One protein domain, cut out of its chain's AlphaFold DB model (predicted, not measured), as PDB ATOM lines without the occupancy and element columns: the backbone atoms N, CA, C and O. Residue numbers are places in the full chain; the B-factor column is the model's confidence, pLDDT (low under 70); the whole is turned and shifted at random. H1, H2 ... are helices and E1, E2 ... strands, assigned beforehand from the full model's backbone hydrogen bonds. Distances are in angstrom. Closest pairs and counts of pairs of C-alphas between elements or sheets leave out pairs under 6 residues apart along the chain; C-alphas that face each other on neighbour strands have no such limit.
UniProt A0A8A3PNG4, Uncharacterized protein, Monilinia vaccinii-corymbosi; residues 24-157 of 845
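AT A GLANCE: This is residues 24 to 157 of the 845 residues of an uncharacterized protein of Monilinia vaccinii-corymbosi (UniProt A0A8A3PNG4). Helix H4 runs through the middle, and crossed helices pack round it: H1, with H8 at its side, at one end of the domain, and H2 and H5 toward the other. H6 crosses H5, has the short H3 beside it, and leads through H7 to a small hairpin of two strands, E1 and E2, beside the first residues of H8. The printed part has 134 residues with eight named helices and two named strands, in the order H1 H2 H3 H4 H5 H6 H7 E1 E2 H8; the class is mostly helix and the sheet is antiparallel. The whole is compact, with a radius of gyration of the C-alphas of 15.1 A and spans of 39 by 36 by 24 A.

HOW THE PARTS SIT: H1, residues 24 to 33, touches residues 65 to 69 of H4, residues 61 to 74, about perpendicular at 85 degrees; the closest C-alphas are those of Leu 32 and Ser 65, 5.2 A apart. H2, residues 38 to 46, touches H4 at a steep tilt of 66 degrees, opposite ways, the C-alphas of Leu 41 and Leu 62 being closest at 6.4 A. H2 also touches residues 95 to 96 of H5, residues 82 to 96, with the C-alphas of Phe 45 and Gly 96 closest at 4.7 A. H4 and H5, a helical hairpin, only just touch, with 3 pairs of C-alphas within 8 A. H5 touches H6, residues 102 to 118, with the C-alphas of Val 89 and Val 109 closest at 6.3 A. H3, residues 50 to 54, touches H6, the C-alphas of Leu 53 and Gln 107 being closest at 6.6 A. H6 and H7, residues 120 to 124, meet only through their link. E1, residues 128 to 130, and E2, residues 136 to 138, form an antiparallel hairpin, with N 129 and O 137 within hydrogen-bond range at 2.8 A. H8, residues 140 to 157, touches H1, with the C-alphas of Val 30 and Trp 146 closest at 6.2 A. Each O i to N i+4 pair is within hydrogen-bond range in H2, H3, H4, H5, H6 and H8; in H1 it is 4 of 6, and in H7 0 of 1, with 1 of 2 O i to N i+3 pairs.

IN THESE COORDINATES: H1 begins with C-alpha 24 at (191.060, 191.541, 181.367). H4 measures 20.1 A, H5 20.8 A and H6 24.6 A. H8 measures 25.6 A and ends with C-alpha 157 at (194.635, 217.382, 178.382).

THE WHOLE: The C-alphas of Asp 49 and Lys 132 are the two farthest apart, 41.9 A. The printed part has no cut and no long link. Its mean pLDDT is 73.4; residues 24 to 43, 45 to 56, 79 to 80, 96, 145 and 148 to 157 are under 70.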
ATOM      1  N   ASN A  24     192.036 190.517 181.735       47.47
ATOM      2  CA  ASN A  24     191.060 191.541 181.367       47.47
ATOM      3  C   ASN A  24     190.638 192.409 182.564       47.47
ATOM      4  O   ASN A  24     190.402 193.597 182.387       47.47
ATOM      5  N   TYR A  25     190.606 191.870 183.791       51.78
ATOM      6  CA  TYR A  25     190.063 192.597 184.946       51.78
ATOM      7  C   TYR A  25     190.866 193.847 185.325       51.78
ATOM      8  O   TYR A  25     190.267 194.846 185.715       51.78
ATOM      9  N   LEU A  26     192.197 193.831 185.192       53.59
ATOM     10  CA  LEU A  26     193.009 195.042 185.378       53.59
ATOM     11  C   LEU A  26     192.691 196.070 184.285       53.59
ATOM     12  O   LEU A  26     192.386 197.221 184.591       53.59
ATOM     13  N   ARG A  27     192.681 195.635 183.020       54.69
ATOM     14  CA  ARG A  27     192.412 196.488 181.856       54.69
ATOM     15  C   ARG A  27     191.038 197.161 181.937       54.69
ATOM     16  O   ARG A  27     190.955 198.377 181.801       54.69
ATOM     17  N   ASP A  28     189.993 196.395 182.238       58.16
ATOM     18  CA  ASP A  28     188.605 196.866 182.303       58.16
ATOM     19  C   ASP A  28     188.379 197.897 183.426       58.16
ATOM     20  O   ASP A  28     187.540 198.786 183.280       58.16
ATOM     21  N   ASN A  29     189.130 197.816 184.536       57.41
ATOM     22  CA  ASN A  29     189.031 198.781 185.642       57.41
ATOM     23  C   ASN A  29     189.969 199.996 185.472       57.41
ATOM     24  O   ASN A  29     189.657 201.076 185.967       57.41
ATOM     25  N   VAL A  30     191.075 199.876 184.727       54.62
ATOM     26  CA  VAL A  30     191.933 201.024 184.360       54.62
ATOM     27  C   VAL A  30     191.310 201.847 183.219       54.62
ATOM     28  O   VAL A  30     191.357 203.077 183.253       54.62
ATOM     29  N   MET A  31     190.617 201.206 182.267       50.22
ATOM     30  CA  MET A  31     189.862 201.887 181.199       50.22
ATOM     31  C   MET A  31     188.732 202.800 181.705       50.22
ATOM     32  O   MET A  31     188.281 203.665 180.957       50.22
ATOM     33  N   LEU A  32     188.311 202.698 182.974       53.53
ATOM     34  CA  LEU A  32     187.318 203.596 183.591       53.53
ATOM     35  C   LEU A  32     187.751 205.079 183.597       53.53
ATOM     36  O   LEU A  32     186.938 205.967 183.859       53.53
ATOM     37  N   LEU A  33     189.028 205.354 183.310       50.62
ATOM     38  CA  LEU A  33     189.579 206.694 183.129       50.62
ATOM     39  C   LEU A  33     189.434 207.252 181.701       50.62
ATOM     40  O   LEU A  33     189.452 208.474 181.548       50.62
ATOM     41  N   GLU A  34     189.236 206.432 180.661       52.56
ATOM     42  CA  GLU A  34     189.044 206.913 179.278       52.56
ATOM     43  C   GLU A  34     187.627 207.471 179.050       52.56
ATOM     44  O   GLU A  34     186.813 206.927 178.311       52.56
ATOM     45  N   MET A  35     187.351 208.617 179.679       52.97
ATOM     46  CA  MET A  35     186.118 209.401 179.545       52.97
ATOM     47  C   MET A  35     186.367 210.742 178.823       52.97
ATOM     48  O   MET A  35     186.375 211.796 179.467       52.97
ATOM     49  N   PRO A  36     186.572 210.751 177.491       48.09
ATOM     50  CA  PRO A  36     186.772 211.968 176.708       48.09
ATOM     51  C   PRO A  36     185.437 212.633 176.321       48.09
ATOM     52  O   PRO A  36     185.125 212.739 175.139       48.09
ATOM     53  N   ASN A  37     184.634 213.057 177.308       52.12
ATOM     54  CA  ASN A  37     183.657 214.155 177.179       52.12
ATOM     55  C   ASN A  37     182.881 214.390 178.489       52.12
ATOM     56  O   ASN A  37     182.159 213.508 178.953       52.12
ATOM     57  N   SER A  38     182.917 215.617 179.016       59.41
ATOM     58  CA  SER A  38     181.977 216.055 180.062       59.41
ATOM     59  C   SER A  38     180.544 216.183 179.531       59.41
ATOM     60  O   SER A  38     179.598 215.980 180.285       59.41
ATOM     61  N   LYS A  39     180.370 216.457 178.227       64.75
ATOM     62  CA  LYS A  39     179.058 216.565 177.574       64.75
ATOM     63  C   LYS A  39     178.299 215.231 177.545       64.75
ATOM     64  O   LYS A  39     177.199 215.167 178.070       64.75
ATOM     65  N   ALA A  40     178.908 214.163 177.025       64.81
ATOM     66  CA  ALA A  40     178.288 212.833 176.989       64.81
ATOM     67  C   ALA A  40     178.005 212.275 178.401       64.81
ATOM     68  O   ALA A  40     176.998 211.606 178.619       64.81
ATOM     69  N   LEU A  41     178.866 212.596 179.377       66.31
ATOM     70  CA  LEU A  41     178.629 212.274 180.784       66.31
ATOM     71  C   LEU A  41     177.395 213.015 181.333       66.31
ATOM     72  O   LEU A  41     176.546 212.393 181.968       66.31
ATOM     73  N   LYS A  42     177.271 214.319 181.047       67.50
ATOM     74  CA  LYS A  42     176.107 215.153 181.398       67.50
ATOM     75  C   LYS A  42     174.823 214.677 180.737       67.50
ATOM     76  O   LYS A  42     173.794 214.613 181.399       67.50
ATOM     77  N   GLU A  43     174.890 214.278 179.473       69.38
ATOM     78  CA  GLU A  43     173.761 213.703 178.744       69.38
ATOM     79  C   GLU A  43     173.308 212.375 179.384       69.38
ATOM     80  O   GLU A  43     172.129 212.252 179.720       69.38
ATOM     81  N   GLU A  44     174.217 211.431 179.686       70.56
ATOM     82  CA  GLU A  44     173.834 210.182 180.373       70.56
ATOM     83  C   GLU A  44     173.300 210.436 181.796       70.56
ATOM     84  O   GLU A  44     172.275 209.857 182.159       70.56
ATOM     85  N   PHE A  45     173.900 211.340 182.583       68.62
ATOM     86  CA  PHE A  45     173.347 211.720 183.891       68.62
ATOM     87  C   PHE A  45     171.961 212.378 183.784       68.62
ATOM     88  O   PHE A  45     171.079 212.046 184.573       68.62
ATOM     89  N   SER A  46     171.735 213.258 182.805       65.62
ATOM     90  CA  SER A  46     170.429 213.900 182.586       65.62
ATOM     91  C   SER A  46     169.341 212.911 182.141       65.62
ATOM     92  O   SER A  46     168.156 213.159 182.348       65.62
ATOM     93  N   SER A  47     169.737 211.751 181.596       64.62
ATOM     94  CA  SER A  47     168.833 210.638 181.275       64.62
ATOM     95  C   SER A  47     168.425 209.791 182.494       64.62
ATOM     96  O   SER A  47     167.554 208.925 182.377       64.62
ATOM     97  N   ILE A  48     169.013 210.031 183.677       66.00
ATOM     98  CA  ILE A  48     168.628 209.355 184.922       66.00
ATOM     99  C   ILE A  48     167.330 209.965 185.469       66.00
ATOM    100  O   ILE A  48     167.331 210.813 186.360       66.00
ATOM    101  N   ASP A  49     166.201 209.462 184.981       63.16
ATOM    102  CA  ASP A  49     164.889 209.684 185.594       63.16
ATOM    103  C   ASP A  49     164.868 209.200 187.064       63.16
ATOM    104  O   ASP A  49     165.450 208.174 187.427       63.16
ATOM    105  N   PHE A  50     164.121 209.892 187.923       59.59
ATOM    106  CA  PHE A  50     163.866 209.513 189.313       59.59
ATOM    107  C   PHE A  50     163.271 208.097 189.462       59.59
ATOM    108  O   PHE A  50     163.465 207.447 190.497       59.59
ATOM    109  N   LEU A  51     162.590 207.563 188.437       59.00
ATOM    110  CA  LEU A  51     162.155 206.158 188.427       59.00
ATOM    111  C   LEU A  51     163.328 205.161 188.378       59.00
ATOM    112  O   LEU A  51     163.186 204.050 188.901       59.00
ATOM    113  N   TRP A  52     164.488 205.535 187.820       67.12
ATOM    114  CA  TRP A  52     165.693 204.699 187.838       67.12
ATOM    115  C   TRP A  52     166.163 204.446 189.273       67.12
ATOM    116  O   TRP A  52     166.378 203.288 189.647       67.12
ATOM    117  N   LEU A  53     166.248 205.498 190.101       64.44
ATOM    118  CA  LEU A  53     166.639 205.400 191.514       64.44
ATOM    119  C   LEU A  53     165.747 204.399 192.261       64.44
ATOM    120  O   LEU A  53     166.259 203.429 192.837       64.44
ATOM    121  N   ARG A  54     164.424 204.569 192.135       62.06
ATOM    122  CA  ARG A  54     163.392 203.794 192.845       62.06
ATOM    123  C   ARG A  54     163.361 202.302 192.486       62.06
ATOM    124  O   ARG A  54     163.052 201.478 193.340       62.06
ATOM    125  N   ARG A  55     163.674 201.920 191.241       59.94
ATOM    126  CA  ARG A  55     163.418 200.557 190.713       59.94
ATOM    127  C   ARG A  55     164.519 199.507 190.951       59.94
ATOM    128  O   ARG A  55     164.474 198.448 190.338       59.94
ATOM    129  N   ASN A  56     165.526 199.771 191.794       66.62
ATOM    130  CA  ASN A  56     166.746 198.934 191.915       66.62
ATOM    131  C   ASN A  56     167.490 198.690 190.572       66.62
ATOM    132  O   ASN A  56     168.346 197.810 190.487       66.62
ATOM    133  N   ALA A  57     167.192 199.484 189.535       72.56
ATOM    134  CA  ALA A  57     167.709 199.333 188.178       72.56
ATOM    135  C   ALA A  57     169.256 199.369 188.116       72.56
ATOM    136  O   ALA A  57     169.881 200.055 188.936       72.56
ATOM    137  N   PRO A  58     169.887 198.654 187.161       75.69
ATOM    138  CA  PRO A  58     171.342 198.632 187.013       75.69
ATOM    139  C   PRO A  58     171.890 200.028 186.698       75.69
ATOM    140  O   PRO A  58     171.233 200.818 186.027       75.69
ATOM    141  N   TRP A  59     173.098 200.327 187.177       77.06
ATOM    142  CA  TRP A  59     173.781 201.590 186.885       77.06
ATOM    143  C   TRP A  59     174.024 201.764 185.372       77.06
ATOM    144  O   TRP A  59     174.557 200.830 184.761       77.06
ATOM    145  N   PRO A  60     173.688 202.932 184.782       77.94
ATOM    146  CA  PRO A  60     174.123 203.309 183.435       77.94
ATOM    147  C   PRO A  60     175.653 203.246 183.319       77.94
ATOM    148  O   PRO A  60     176.357 203.366 184.325       77.94
ATOM    149  N   LYS A  61     176.185 202.962 182.124       73.56
ATOM    150  CA  LYS A  61     177.586 202.531 181.984       73.56
ATOM    151  C   LYS A  61     178.579 203.650 182.291       73.56
ATOM    152  O   LYS A  61     179.496 203.416 183.077       73.56
ATOM    153  N   LEU A  62     178.403 204.836 181.714       72.31
ATOM    154  CA  LEU A  62     179.296 205.976 181.937       72.31
ATOM    155  C   LEU A  62     179.134 206.507 183.365       72.31
ATOM    156  O   LEU A  62     180.129 206.800 184.024       72.31
ATOM    157  N   VAL A  63     177.903 206.519 183.888       73.62
ATOM    158  CA  VAL A  63     177.604 206.867 185.288       73.62
ATOM    159  C   VAL A  63     178.336 205.930 186.256       73.62
ATOM    160  O   VAL A  63     179.004 206.391 187.182       73.62
ATOM    161  N   LYS A  64     178.272 204.610 186.031       79.12
ATOM    162  CA  LYS A  64     178.981 203.613 186.849       79.12
ATOM    163  C   LYS A  64     180.494 203.842 186.814       79.12
ATOM    164  O   LYS A  64     181.136 203.802 187.862       79.12
ATOM    165  N   SER A  65     181.049 204.109 185.629       74.88
ATOM    166  CA  SER A  65     182.472 204.405 185.441       74.88
ATOM    167  C   SER A  65     182.896 205.701 186.131       74.88
ATOM    168  O   SER A  65     183.935 205.718 186.781       74.88
ATOM    169  N   ALA A  66     182.085 206.762 186.071       75.00
ATOM    170  CA  ALA A  66     182.357 208.024 186.758       75.00
ATOM    171  C   ALA A  66     182.337 207.870 188.287       75.00
ATOM    172  O   ALA A  66     183.236 208.368 188.965       75.00
ATOM    173  N   VAL A  67     181.380 207.111 188.835       78.81
ATOM    174  CA  VAL A  67     181.360 206.803 190.272       78.81
ATOM    175  C   VAL A  67     182.575 205.966 190.671       78.81
ATOM    176  O   VAL A  67     183.262 206.326 191.621       78.81
ATOM    177  N   TYR A  68     182.905 204.899 189.936       82.38
ATOM    178  CA  TYR A  68     184.116 204.116 190.200       82.38
ATOM    179  C   TYR A  68     185.397 204.959 190.090       82.38
ATOM    180  O   TYR A  68     186.262 204.856 190.957       82.38
ATOM    181  N   ARG A  69     185.500 205.860 189.105       77.56
ATOM    182  CA  ARG A  69     186.603 206.825 188.985       77.56
ATOM    183  C   ARG A  69     186.713 207.722 190.221       77.56
ATOM    184  O   ARG A  69     187.826 207.937 190.695       77.56
ATOM    185  N   PHE A  70     185.593 208.198 190.767       80.19
ATOM    186  CA  PHE A  70     185.566 208.964 192.017       80.19
ATOM    187  C   PHE A  70     186.039 208.116 193.211       80.19
ATOM    188  O   PHE A  70     186.899 208.563 193.971       80.19
ATOM    189  N   LEU A  71     185.565 206.864 193.340       82.81
ATOM    190  CA  LEU A  71     186.043 205.941 194.381       82.81
ATOM    191  C   LEU A  71     187.561 205.720 194.281       82.81
ATOM    192  O   LEU A  71     188.254 205.730 195.295       82.81
ATOM    193  N   HIS A  72     188.094 205.559 193.068       81.94
ATOM    194  CA  HIS A  72     189.520 205.336 192.844       81.94
ATOM    195  C   HIS A  72     190.392 206.580 193.057       81.94
ATOM    196  O   HIS A  72     191.516 206.451 193.550       81.94
ATOM    197  N   LEU A  73     189.890 207.771 192.722       80.75
ATOM    198  CA  LEU A  73     190.585 209.040 192.941       80.75
ATOM    199  C   LEU A  73     190.708 209.364 194.438       80.75
ATOM    200  O   LEU A  73     191.772 209.776 194.890       80.75
ATOM    201  N   HIS A  74     189.641 209.126 195.204       80.44
ATOM    202  CA  HIS A  74     189.562 209.460 196.630       80.44
ATOM    203  C   HIS A  74     189.812 208.262 197.575       80.44
ATOM    204  O   HIS A  74     189.748 208.417 198.791       80.44
ATOM    205  N   ASN A  75     190.131 207.076 197.036       80.00
ATOM    206  CA  ASN A  75     190.321 205.805 197.762       80.00
ATOM    207  C   ASN A  75     189.120 205.383 198.644       80.00
ATOM    208  O   ASN A  75     189.278 204.891 199.762       80.00
ATOM    209  N   LEU A  76     187.902 205.553 198.122       82.00
ATOM    210  CA  LEU A  76     186.642 205.311 198.831       82.00
ATOM    211  C   LEU A  76     186.141 203.881 198.613       82.00
ATOM    212  O   LEU A  76     185.271 203.621 197.783       82.00
ATOM    213  N   TYR A  77     186.693 202.940 199.375       83.44
ATOM    214  CA  TYR A  77     186.324 201.520 199.286       83.44
ATOM    215  C   TYR A  77     185.698 200.957 200.570       83.44
ATOM    216  O   TYR A  77     185.442 199.758 200.660       83.44
ATOM    217  N   GLN A  78     185.432 201.822 201.550       76.00
ATOM    218  CA  GLN A  78     184.752 201.506 202.806       76.00
ATOM    219  C   GLN A  78     183.452 202.317 202.897       76.00
ATOM    220  O   GLN A  78     183.363 203.430 202.380       76.00
ATOM    221  N   VAL A  79     182.422 201.733 203.508       64.56
ATOM    222  CA  VAL A  79     181.050 202.284 203.539       64.56
ATOM    223  C   VAL A  79     180.854 203.222 204.731       64.56
ATOM    224  O   VAL A  79     180.009 204.109 204.713       64.56
ATOM    225  N   ASP A  80     181.686 203.013 205.741       69.50
ATOM    226  CA  ASP A  80     181.707 203.555 207.094       69.50
ATOM    227  C   ASP A  80     182.016 205.068 207.134       69.50
ATOM    228  O   ASP A  80     181.923 205.709 208.178       69.50
ATOM    229  N   ARG A  81     182.365 205.654 205.982       70.75
ATOM    230  CA  ARG A  81     182.759 207.056 205.815       70.75
ATOM    231  C   ARG A  81     181.632 207.884 205.205       70.75
ATOM    232  O   ARG A  81     181.709 208.347 204.065       70.75
ATOM    233  N   ASP A  82     180.568 208.071 205.977       75.25
ATOM    234  CA  ASP A  82     179.325 208.691 205.508       75.25
ATOM    235  C   ASP A  82     179.501 210.076 204.864       75.25
ATOM    236  O   ASP A  82     178.819 210.377 203.887       75.25
ATOM    237  N   ASP A  83     180.430 210.906 205.343       79.88
ATOM    238  CA  ASP A  83     180.696 212.226 204.750       79.88
ATOM    239  C   ASP A  83     181.423 212.160 203.399       79.88
ATOM    240  O   ASP A  83     181.290 213.061 202.574       79.88
ATOM    241  N   GLU A  84     182.146 211.076 203.118       81.06
ATOM    242  CA  GLU A  84     182.766 210.840 201.810       81.06
ATOM    243  C   GLU A  84     181.758 210.227 200.824       81.06
ATOM    244  O   GLU A  84     181.777 210.555 199.636       81.06
ATOM    245  N   VAL A  85     180.783 209.453 201.322       83.50
ATOM    246  CA  VAL A  85     179.602 209.049 200.539       83.50
ATOM    247  C   VAL A  85     178.712 210.258 200.212       83.50
ATOM    248  O   VAL A  85     178.207 210.337 199.094       83.50
ATOM    249  N   LYS A  86     178.555 211.231 201.125       84.44
ATOM    250  CA  LYS A  86     177.872 212.509 200.828       84.44
ATOM    251  C   LYS A  86     178.588 213.266 199.705       84.44
ATOM    252  O   LYS A  86     177.946 213.542 198.700       84.44
ATOM    253  N   LYS A  87     179.911 213.467 199.803       84.81
ATOM    254  CA  LYS A  87     180.725 214.118 198.749       84.81
ATOM    255  C   LYS A  87     180.586 213.447 197.376       84.81
ATOM    256  O   LYS A  87     180.511 214.140 196.367       84.81
ATOM    257  N   LEU A  88     180.513 212.114 197.326       84.94
ATOM    258  CA  LEU A  88     180.225 211.378 196.088       84.94
ATOM    259  C   LEU A  88     178.829 211.707 195.529       84.94
ATOM    260  O   LEU A  88     178.673 211.880 194.323       84.94
ATOM    261  N   VAL A  89     177.810 211.806 196.386       86.56
ATOM    262  CA  VAL A  89     176.452 212.193 195.970       86.56
ATOM    263  C   VAL A  89     176.390 213.658 195.534       86.56
ATOM    264  O   VAL A  89     175.745 213.946 194.531       86.56
ATOM    265  N   ASP A  90     177.101 214.566 196.204       84.62
ATOM    266  CA  ASP A  90     177.237 215.963 195.775       84.62
ATOM    267  C   ASP A  90     177.879 216.062 194.384       84.62
ATOM    268  O   ASP A  90     177.325 216.719 193.506       84.62
ATOM    269  N   TYR A  91     178.970 215.324 194.142       82.69
ATOM    270  CA  TYR A  91     179.611 215.220 192.826       82.69
ATOM    271  C   TYR A  91     178.652 214.697 191.741       82.69
ATOM    272  O   TYR A  91     178.561 215.286 190.665       82.69
ATOM    273  N   ILE A  92     177.887 213.635 192.030       80.88
ATOM    274  CA  ILE A  92     176.878 213.081 191.107       80.88
ATOM    275  C   ILE A  92     175.789 214.113 190.773       80.88
ATOM    276  O   ILE A  92     175.403 214.242 189.613       80.88
ATOM    277  N   PHE A  93     175.281 214.847 191.767       81.56
ATOM    278  CA  PHE A  93     174.234 215.849 191.547       81.56
ATOM    279  C   PHE A  93     174.772 217.073 190.788       81.56
ATOM    280  O   PHE A  93     174.084 217.584 189.905       81.56
ATOM    281  N   GLN A  94     176.006 217.499 191.079       80.94
ATOM    282  CA  GLN A  94     176.667 218.630 190.427       80.94
ATOM    283  C   GLN A  94     177.029 218.340 188.963       80.94
ATOM    284  O   GLN A  94     176.697 219.141 188.090       80.94
ATOM    285  N   GLU A  95     177.675 217.207 188.667       73.56
ATOM    286  CA  GLU A  95     177.975 216.832 187.278       73.56
ATOM    287  C   GLU A  95     176.714 216.456 186.502       73.56
ATOM    288  O   GLU A  95     176.646 216.724 185.307       73.56
ATOM    289  N   GLY A  96     175.704 215.879 187.157       69.38
ATOM    290  CA  GLY A  96     174.473 215.460 186.495       69.38
ATOM    291  C   GLY A  96     173.405 216.536 186.305       69.38
ATOM    292  O   GLY A  96     172.412 216.271 185.631       69.38
ATOM    293  N   GLY A  97     173.562 217.722 186.904       70.75
ATOM    294  CA  GLY A  97     172.530 218.768 186.893       70.75
ATOM    295  C   GLY A  97     171.216 218.345 187.569       70.75
ATOM    296  O   GLY A  97     170.153 218.871 187.243       70.75
ATOM    297  N   LEU A  98     171.273 217.365 188.477       74.31
ATOM    298  CA  LEU A  98     170.090 216.765 189.093       74.31
ATOM    299  C   LEU A  98     169.441 217.745 190.079       74.31
ATOM    300  O   LEU A  98     170.126 218.384 190.881       74.31
ATOM    301  N   GLN A  99     168.106 217.833 190.062       73.19
ATOM    302  CA  GLN A  99     167.378 218.669 191.021       73.19
ATOM    303  C   GLN A  99     167.679 218.221 192.456       73.19
ATOM    304  O   GLN A  99     167.691 217.028 192.758       73.19
ATOM    305  N   ASN A 100     167.899 219.190 193.346       73.38
ATOM    306  CA  ASN A 100     168.458 218.985 194.684       73.38
ATOM    307  C   ASN A 100     167.447 218.415 195.711       73.38
ATOM    308  O   ASN A 100     167.412 218.854 196.859       73.38
ATOM    309  N   ASP A 101     166.605 217.461 195.303       80.94
ATOM    310  CA  ASP A 101     165.618 216.822 196.174       80.94
ATOM    311  C   ASP A 101     166.279 215.948 197.252       80.94
ATOM    312  O   ASP A 101     167.144 215.104 196.989       80.94
ATOM    313  N   ARG A 102     165.801 216.117 198.487       80.31
ATOM    314  CA  ARG A 102     166.265 215.392 199.666       80.31
ATOM    315  C   ARG A 102     166.007 213.890 199.557       80.31
ATOM    316  O   ARG A 102     166.905 213.104 199.858       80.31
ATOM    317  N   HIS A 103     164.820 213.479 199.119       79.25
ATOM    318  CA  HIS A 103     164.470 212.058 199.070       79.25
ATOM    319  C   HIS A 103     165.305 211.314 198.014       79.25
ATOM    320  O   HIS A 103     165.778 210.198 198.244       79.25
ATOM    321  N   CYS A 104     165.572 211.954 196.877       77.31
ATOM    322  CA  CYS A 104     166.426 211.409 195.828       77.31
ATOM    323  C   CYS A 104     167.911 211.399 196.222       77.31
ATOM    324  O   CYS A 104     168.606 210.436 195.888       77.31
ATOM    325  N   ARG A 105     168.393 212.375 197.008       82.94
ATOM    326  CA  ARG A 105     169.716 212.308 197.659       82.94
ATOM    327  C   ARG A 105     169.830 211.118 198.609       82.94
ATOM    328  O   ARG A 105     170.794 210.364 198.513       82.94
ATOM    329  N   GLU A 106     168.848 210.907 199.484       83.88
ATOM    330  CA  GLU A 106     168.822 209.776 200.425       83.88
ATOM    331  C   GLU A 106     168.827 208.420 199.681       83.88
ATOM    332  O   GLU A 106     169.585 207.511 200.041       83.88
ATOM    333  N   GLN A 107     168.086 208.300 198.569       82.12
ATOM    334  CA  GLN A 107     168.174 207.131 197.684       82.12
ATOM    335  C   GLN A 107     169.546 206.999 197.001       82.12
ATOM    336  O   GLN A 107     170.086 205.891 196.941       82.12
ATOM    337  N   MET A 108     170.146 208.094 196.518       83.62
ATOM    338  CA  MET A 108     171.471 208.067 195.886       83.62
ATOM    339  C   MET A 108     172.568 207.657 196.881       83.62
ATOM    340  O   MET A 108     173.408 206.829 196.532       83.62
ATOM    341  N   VAL A 109     172.522 208.123 198.137       86.31
ATOM    342  CA  VAL A 109     173.415 207.663 199.222       86.31
ATOM    343  C   VAL A 109     173.289 206.149 199.403       86.31
ATOM    344  O   VAL A 109     174.300 205.445 199.411       86.31
ATOM    345  N   HIS A 110     172.066 205.611 199.475       84.62
ATOM    346  CA  HIS A 110     171.854 204.164 199.583       84.62
ATOM    347  C   HIS A 110     172.408 203.398 198.365       84.62
ATOM    348  O   HIS A 110     173.078 202.374 198.531       84.62
ATOM    349  N   ARG A 111     172.186 203.897 197.138       84.50
ATOM    350  CA  ARG A 111     172.758 203.314 195.911       84.50
ATOM    351  C   ARG A 111     174.288 203.337 195.922       84.50
ATOM    352  O   ARG A 111     174.894 202.331 195.558       84.50
ATOM    353  N   CYS A 112     174.900 204.433 196.368       84.44
ATOM    354  CA  CYS A 112     176.351 204.582 196.465       84.44
ATOM    355  C   CYS A 112     176.945 203.627 197.506       84.44
ATOM    356  O   CYS A 112     177.840 202.862 197.159       84.44
ATOM    357  N   ARG A 113     176.386 203.552 198.727       85.69
ATOM    358  CA  ARG A 113     176.795 202.551 199.735       85.69
ATOM    359  C   ARG A 113     176.700 201.119 199.182       85.69
ATOM    360  O   ARG A 113     177.632 200.336 199.339       85.69
ATOM    361  N   LYS A 114     175.617 200.779 198.465       85.06
ATOM    362  CA  LYS A 114     175.425 199.463 197.819       85.06
ATOM    363  C   LYS A 114     176.430 199.189 196.687       85.06
ATOM    364  O   LYS A 114     176.814 198.038 196.489       85.06
ATOM    365  N   LEU A 115     176.876 200.218 195.962       82.88
ATOM    366  CA  LEU A 115     177.929 200.099 194.950       82.88
ATOM    367  C   LEU A 115     179.320 199.951 195.591       82.88
ATOM    368  O   LEU A 115     180.090 199.108 195.138       82.88
ATOM    369  N   ILE A 116     179.613 200.675 196.676       83.00
ATOM    370  CA  ILE A 116     180.852 200.519 197.456       83.00
ATOM    371  C   ILE A 116     180.927 199.102 198.046       83.00
ATOM    372  O   ILE A 116     181.934 198.433 197.871       83.00
ATOM    373  N   LEU A 117     179.838 198.553 198.599       81.31
ATOM    374  CA  LEU A 117     179.793 197.142 199.025       81.31
ATOM    375  C   LEU A 117     180.131 196.146 197.897       81.31
ATOM    376  O   LEU A 117     180.658 195.066 198.169       81.31
ATOM    377  N   SER A 118     179.867 196.487 196.629       78.19
ATOM    378  CA  SER A 118     180.220 195.629 195.488       78.19
ATOM    379  C   SER A 118     181.723 195.604 195.166       78.19
ATOM    380  O   SER A 118     182.178 194.655 194.530       78.19
ATOM    381  N   THR A 119     182.523 196.557 195.671       74.88
ATOM    382  CA  THR A 119     183.994 196.529 195.534       74.88
ATOM    383  C   THR A 119     184.645 195.418 196.372       74.88
ATOM    384  O   THR A 119     185.812 195.097 196.167       74.88
ATOM    385  N   SER A 120     183.878 194.707 197.209       72.62
ATOM    386  CA  SER A 120     184.268 193.404 197.777       72.62
ATOM    387  C   SER A 120     184.541 192.314 196.722       72.62
ATOM    388  O   SER A 120     185.117 191.272 197.037       72.62
ATOM    389  N   GLN A 121     184.169 192.535 195.454       77.81
ATOM    390  CA  GLN A 121     184.647 191.722 194.331       77.81
ATOM    391  C   GLN A 121     186.091 192.073 193.938       77.81
ATOM    392  O   GLN A 121     186.845 191.185 193.553       77.81
ATOM    393  N   TRP A 122     186.506 193.333 194.089       81.06
ATOM    394  CA  TRP A 122     187.838 193.819 193.721       81.06
ATOM    395  C   TRP A 122     188.944 193.372 194.689       81.06
ATOM    396  O   TRP A 122     190.092 193.239 194.268       81.06
ATOM    397  N   THR A 123     188.615 193.059 195.950       81.56
ATOM    398  CA  THR A 123     189.545 192.350 196.849       81.56
ATOM    399  C   THR A 123     189.746 190.897 196.424       81.56
ATOM    400  O   THR A 123     190.873 190.411 196.404       81.56
ATOM    401  N   ARG A 124     188.680 190.206 195.993       77.38
ATOM    402  CA  ARG A 124     188.776 188.836 195.453       77.38
ATOM    403  C   ARG A 124     189.593 188.761 194.159       77.38
ATOM    404  O   ARG A 124     190.175 187.717 193.888       77.38
ATOM    405  N   THR A 125     189.649 189.839 193.377       74.12
ATOM    406  CA  THR A 125     190.467 189.935 192.154       74.12
ATOM    407  C   THR A 125     191.811 190.645 192.359       74.12
ATOM    408  O   THR A 125     192.411 191.051 191.371       74.12
ATOM    409  N   GLY A 126     192.277 190.849 193.601       78.12
ATOM    410  CA  GLY A 126     193.600 191.434 193.894       78.12
ATOM    411  C   GLY A 126     193.804 192.894 193.453       78.12
ATOM    412  O   GLY A 126     194.916 193.417 193.534       78.12
ATOM    413  N   LEU A 127     192.749 193.581 193.004       80.88
ATOM    414  CA  LEU A 127     192.796 195.004 192.645       80.88
ATOM    415  C   LEU A 127     192.863 195.876 193.900       80.88
ATOM    416  O   LEU A 127     193.523 196.914 193.907       80.88
ATOM    417  N   LEU A 128     192.193 195.437 194.967       86.25
ATOM    418  CA  LEU A 128     192.243 196.058 196.283       86.25
ATOM    419  C   LEU A 128     192.798 195.085 197.331       86.25
ATOM    420  O   LEU A 128     192.576 193.878 197.251       86.25
ATOM    421  N   VAL A 129     193.484 195.619 198.337       86.81
ATOM    422  CA  VAL A 129     194.064 194.886 199.473       86.81
ATOM    423  C   VAL A 129     193.730 195.597 200.781       86.81
ATOM    424  O   VAL A 129     193.344 196.765 200.771       86.81
ATOM    425  N   PHE A 130     193.877 194.906 201.910       86.38
ATOM    426  CA  PHE A 130     193.860 195.551 203.221       86.38
ATOM    427  C   PHE A 130     195.269 196.037 203.575       86.38
ATOM    428  O   PHE A 130     196.240 195.298 203.397       86.38
ATOM    429  N   ASP A 131     195.381 197.273 204.053       85.31
ATOM    430  CA  ASP A 131     196.617 197.824 204.605       85.31
ATOM    431  C   ASP A 131     196.792 197.480 206.099       85.31
ATOM    432  O   ASP A 131     196.045 196.688 206.682       85.31
ATOM    433  N   LYS A 132     197.811 198.075 206.730       84.19
ATOM    434  CA  LYS A 132     198.146 197.856 208.146       84.19
ATOM    435  C   LYS A 132     197.085 198.383 209.121       84.19
ATOM    436  O   LYS A 132     197.005 197.871 210.232       84.19
ATOM    437  N   ASP A 133     196.268 199.346 208.699       84.31
ATOM    438  CA  ASP A 133     195.165 199.916 209.480       84.31
ATOM    439  C   ASP A 133     193.862 199.111 209.277       84.31
ATOM    440  O   ASP A 133     192.783 199.548 209.684       84.31
ATOM    441  N   ASN A 134     193.938 197.952 208.601       82.12
ATOM    442  CA  ASN A 134     192.799 197.189 208.091       82.12
ATOM    443  C   ASN A 134     191.891 198.024 207.161       82.12
ATOM    444  O   ASN A 134     190.682 197.789 207.060       82.12
ATOM    445  N   ARG A 135     192.463 199.018 206.471       83.19
ATOM    446  CA  ARG A 135     191.754 199.835 205.486       83.19
ATOM    447  C   ARG A 135     191.906 199.242 204.105       83.19
ATOM    448  O   ARG A 135     192.946 198.718 203.720       83.19
ATOM    449  N   LEU A 136     190.817 199.316 203.360       85.50
ATOM    450  CA  LEU A 136     190.694 198.707 202.050       85.50
ATOM    451  C   LEU A 136     191.239 199.712 201.015       85.50
ATOM    452  O   LEU A 136     190.661 200.782 200.850       85.50
ATOM    453  N   VAL A 137     192.372 199.405 200.376       86.25
ATOM    454  CA  VAL A 137     193.167 200.303 199.504       86.25
ATOM    455  C   VAL A 137     193.507 199.642 198.161       86.25
ATOM    456  O   VAL A 137     193.301 198.442 197.997       86.25
ATOM    457  N   LYS A 138     194.041 200.388 197.178       86.94
ATOM    458  CA  LYS A 138     194.530 199.790 195.916       86.94
ATOM    459  C   LYS A 138     195.739 198.880 196.169       86.94
ATOM    460  O   LYS A 138     196.618 199.237 196.949       86.94
ATOM    461  N   SER A 139     195.820 197.747 195.471       82.06
ATOM    462  CA  SER A 139     197.059 196.962 195.404       82.06
ATOM    463  C   SER A 139     198.145 197.729 194.645       82.06
ATOM    464  O   SER A 139     197.834 198.597 193.828       82.06
ATOM    465  N   ALA A 140     199.424 197.423 194.887       77.62
ATOM    466  CA  ALA A 140     200.537 198.142 194.256       77.62
ATOM    467  C   ALA A 140     200.469 198.100 192.715       77.62
ATOM    468  O   ALA A 140     200.631 199.128 192.061       77.62
ATOM    469  N   ILE A 141     200.128 196.938 192.145       72.25
ATOM    470  CA  ILE A 141     199.946 196.742 190.697       72.25
ATOM    471  C   ILE A 141     198.846 197.674 190.163       72.25
ATOM    472  O   ILE A 141     199.051 198.393 189.184       72.25
ATOM    473  N   PHE A 142     197.688 197.711 190.829       78.12
ATOM    474  CA  PHE A 142     196.565 198.545 190.403       78.12
ATOM    475  C   PHE A 142     196.809 200.044 190.652       78.12
ATOM    476  O   PHE A 142     196.373 200.873 189.858       78.12
ATOM    477  N   GLN A 143     197.543 200.415 191.706       80.56
ATOM    478  CA  GLN A 143     197.914 201.803 191.989       80.56
ATOM    479  C   GLN A 143     198.944 202.349 190.990       80.56
ATOM    480  O   GLN A 143     198.829 203.513 190.606       80.56
ATOM    481  N   ASN A 144     199.886 201.527 190.519       72.12
ATOM    482  CA  ASN A 144     200.810 201.909 189.447       72.12
ATOM    483  C   ASN A 144     200.051 202.115 188.129       72.12
ATOM    484  O   ASN A 144     200.079 203.211 187.577       72.12
ATOM    485  N   ALA A 145     199.260 201.128 187.691       69.44
ATOM    486  CA  ALA A 145     198.460 201.248 186.469       69.44
ATOM    487  C   ALA A 145     197.478 202.443 186.509       69.44
ATOM    488  O   ALA A 145     197.264 203.118 185.502       69.44
ATOM    489  N   TRP A 146     196.924 202.754 187.688       76.38
ATOM    490  CA  TRP A 146     196.124 203.958 187.919       76.38
ATOM    491  C   TRP A 146     196.935 205.252 187.744       76.38
ATOM    492  O   TRP A 146     196.474 206.172 187.069       76.38
ATOM    493  N   ASN A 147     198.139 205.333 188.321       75.25
ATOM    494  CA  ASN A 147     199.013 206.505 188.198       75.25
ATOM    495  C   ASN A 147     199.395 206.773 186.736       75.25
ATOM    496  O   ASN A 147     199.283 207.909 186.274       75.25
ATOM    497  N   ASN A 148     199.773 205.729 185.998       67.00
ATOM    498  CA  ASN A 148     200.168 205.828 184.593       67.00
ATOM    499  C   ASN A 148     199.010 206.342 183.736       67.00
ATOM    500  O   ASN A 148     199.179 207.253 182.930       67.00
ATOM    501  N   GLN A 149     197.800 205.826 183.963       67.19
ATOM    502  CA  GLN A 149     196.619 206.276 183.234       67.19
ATOM    503  C   GLN A 149     196.248 207.733 183.571       67.19
ATOM    504  O   GLN A 149     195.844 208.477 182.679       67.19
ATOM    505  N   ILE A 150     196.441 208.188 184.816       68.38
ATOM    506  CA  ILE A 150     196.294 209.609 185.188       68.38
ATOM    507  C   ILE A 150     197.346 210.490 184.485       68.38
ATOM    508  O   ILE A 150     197.001 211.579 184.021       68.38
ATOM    509  N   LEU A 151     198.591 210.020 184.344       67.94
ATOM    510  CA  LEU A 151     199.655 210.712 183.605       67.94
ATOM    511  C   LEU A 151     199.345 210.802 182.098       67.94
ATOM    512  O   LEU A 151     199.445 211.873 181.504       67.94
ATOM    513  N   ILE A 152     198.871 209.712 181.487       62.97
ATOM    514  CA  ILE A 152     198.409 209.696 180.089       62.97
ATOM    515  C   ILE A 152     197.255 210.697 179.892       62.97
ATOM    516  O   ILE A 152     197.233 211.439 178.908       62.97
ATOM    517  N   MET A 153     196.310 210.774 180.839       61.53
ATOM    518  CA  MET A 153     195.227 211.764 180.789       61.53
ATOM    519  C   MET A 153     195.717 213.210 180.919       61.53
ATOM    520  O   MET A 153     195.208 214.072 180.202       61.53
ATOM    521  N   SER A 154     196.670 213.508 181.811       63.97
ATOM    522  CA  SER A 154     197.165 214.882 181.969       63.97
ATOM    523  C   SER A 154     197.911 215.350 180.715       63.97
ATOM    524  O   SER A 154     197.632 216.443 180.225       63.97
ATOM    525  N   ILE A 155     198.748 214.495 180.117       61.75
ATOM    526  CA  ILE A 155     199.457 214.770 178.854       61.75
ATOM    527  C   ILE A 155     198.471 215.030 177.700       61.75
ATOM    528  O   ILE A 155     198.611 216.020 176.974       61.75
ATOM    529  N   ARG A 156     197.429 214.196 177.553       59.88
ATOM    530  CA  ARG A 156     196.347 214.421 176.573       59.88
ATOM    531  C   ARG A 156     195.633 215.764 176.802       59.88
ATOM    532  O   ARG A 156     195.425 216.495 175.836       59.88
ATOM    533  N   ASN A 157     195.331 216.128 178.051       57.22
ATOM    534  CA  ASN A 157     194.635 217.382 178.382       57.22
ATOM    535  C   ASN A 157     195.503 218.643 178.176       57.22
ATOM    536  O   ASN A 157     194.993 219.673 177.735       57.22
TER     537      ASN A 157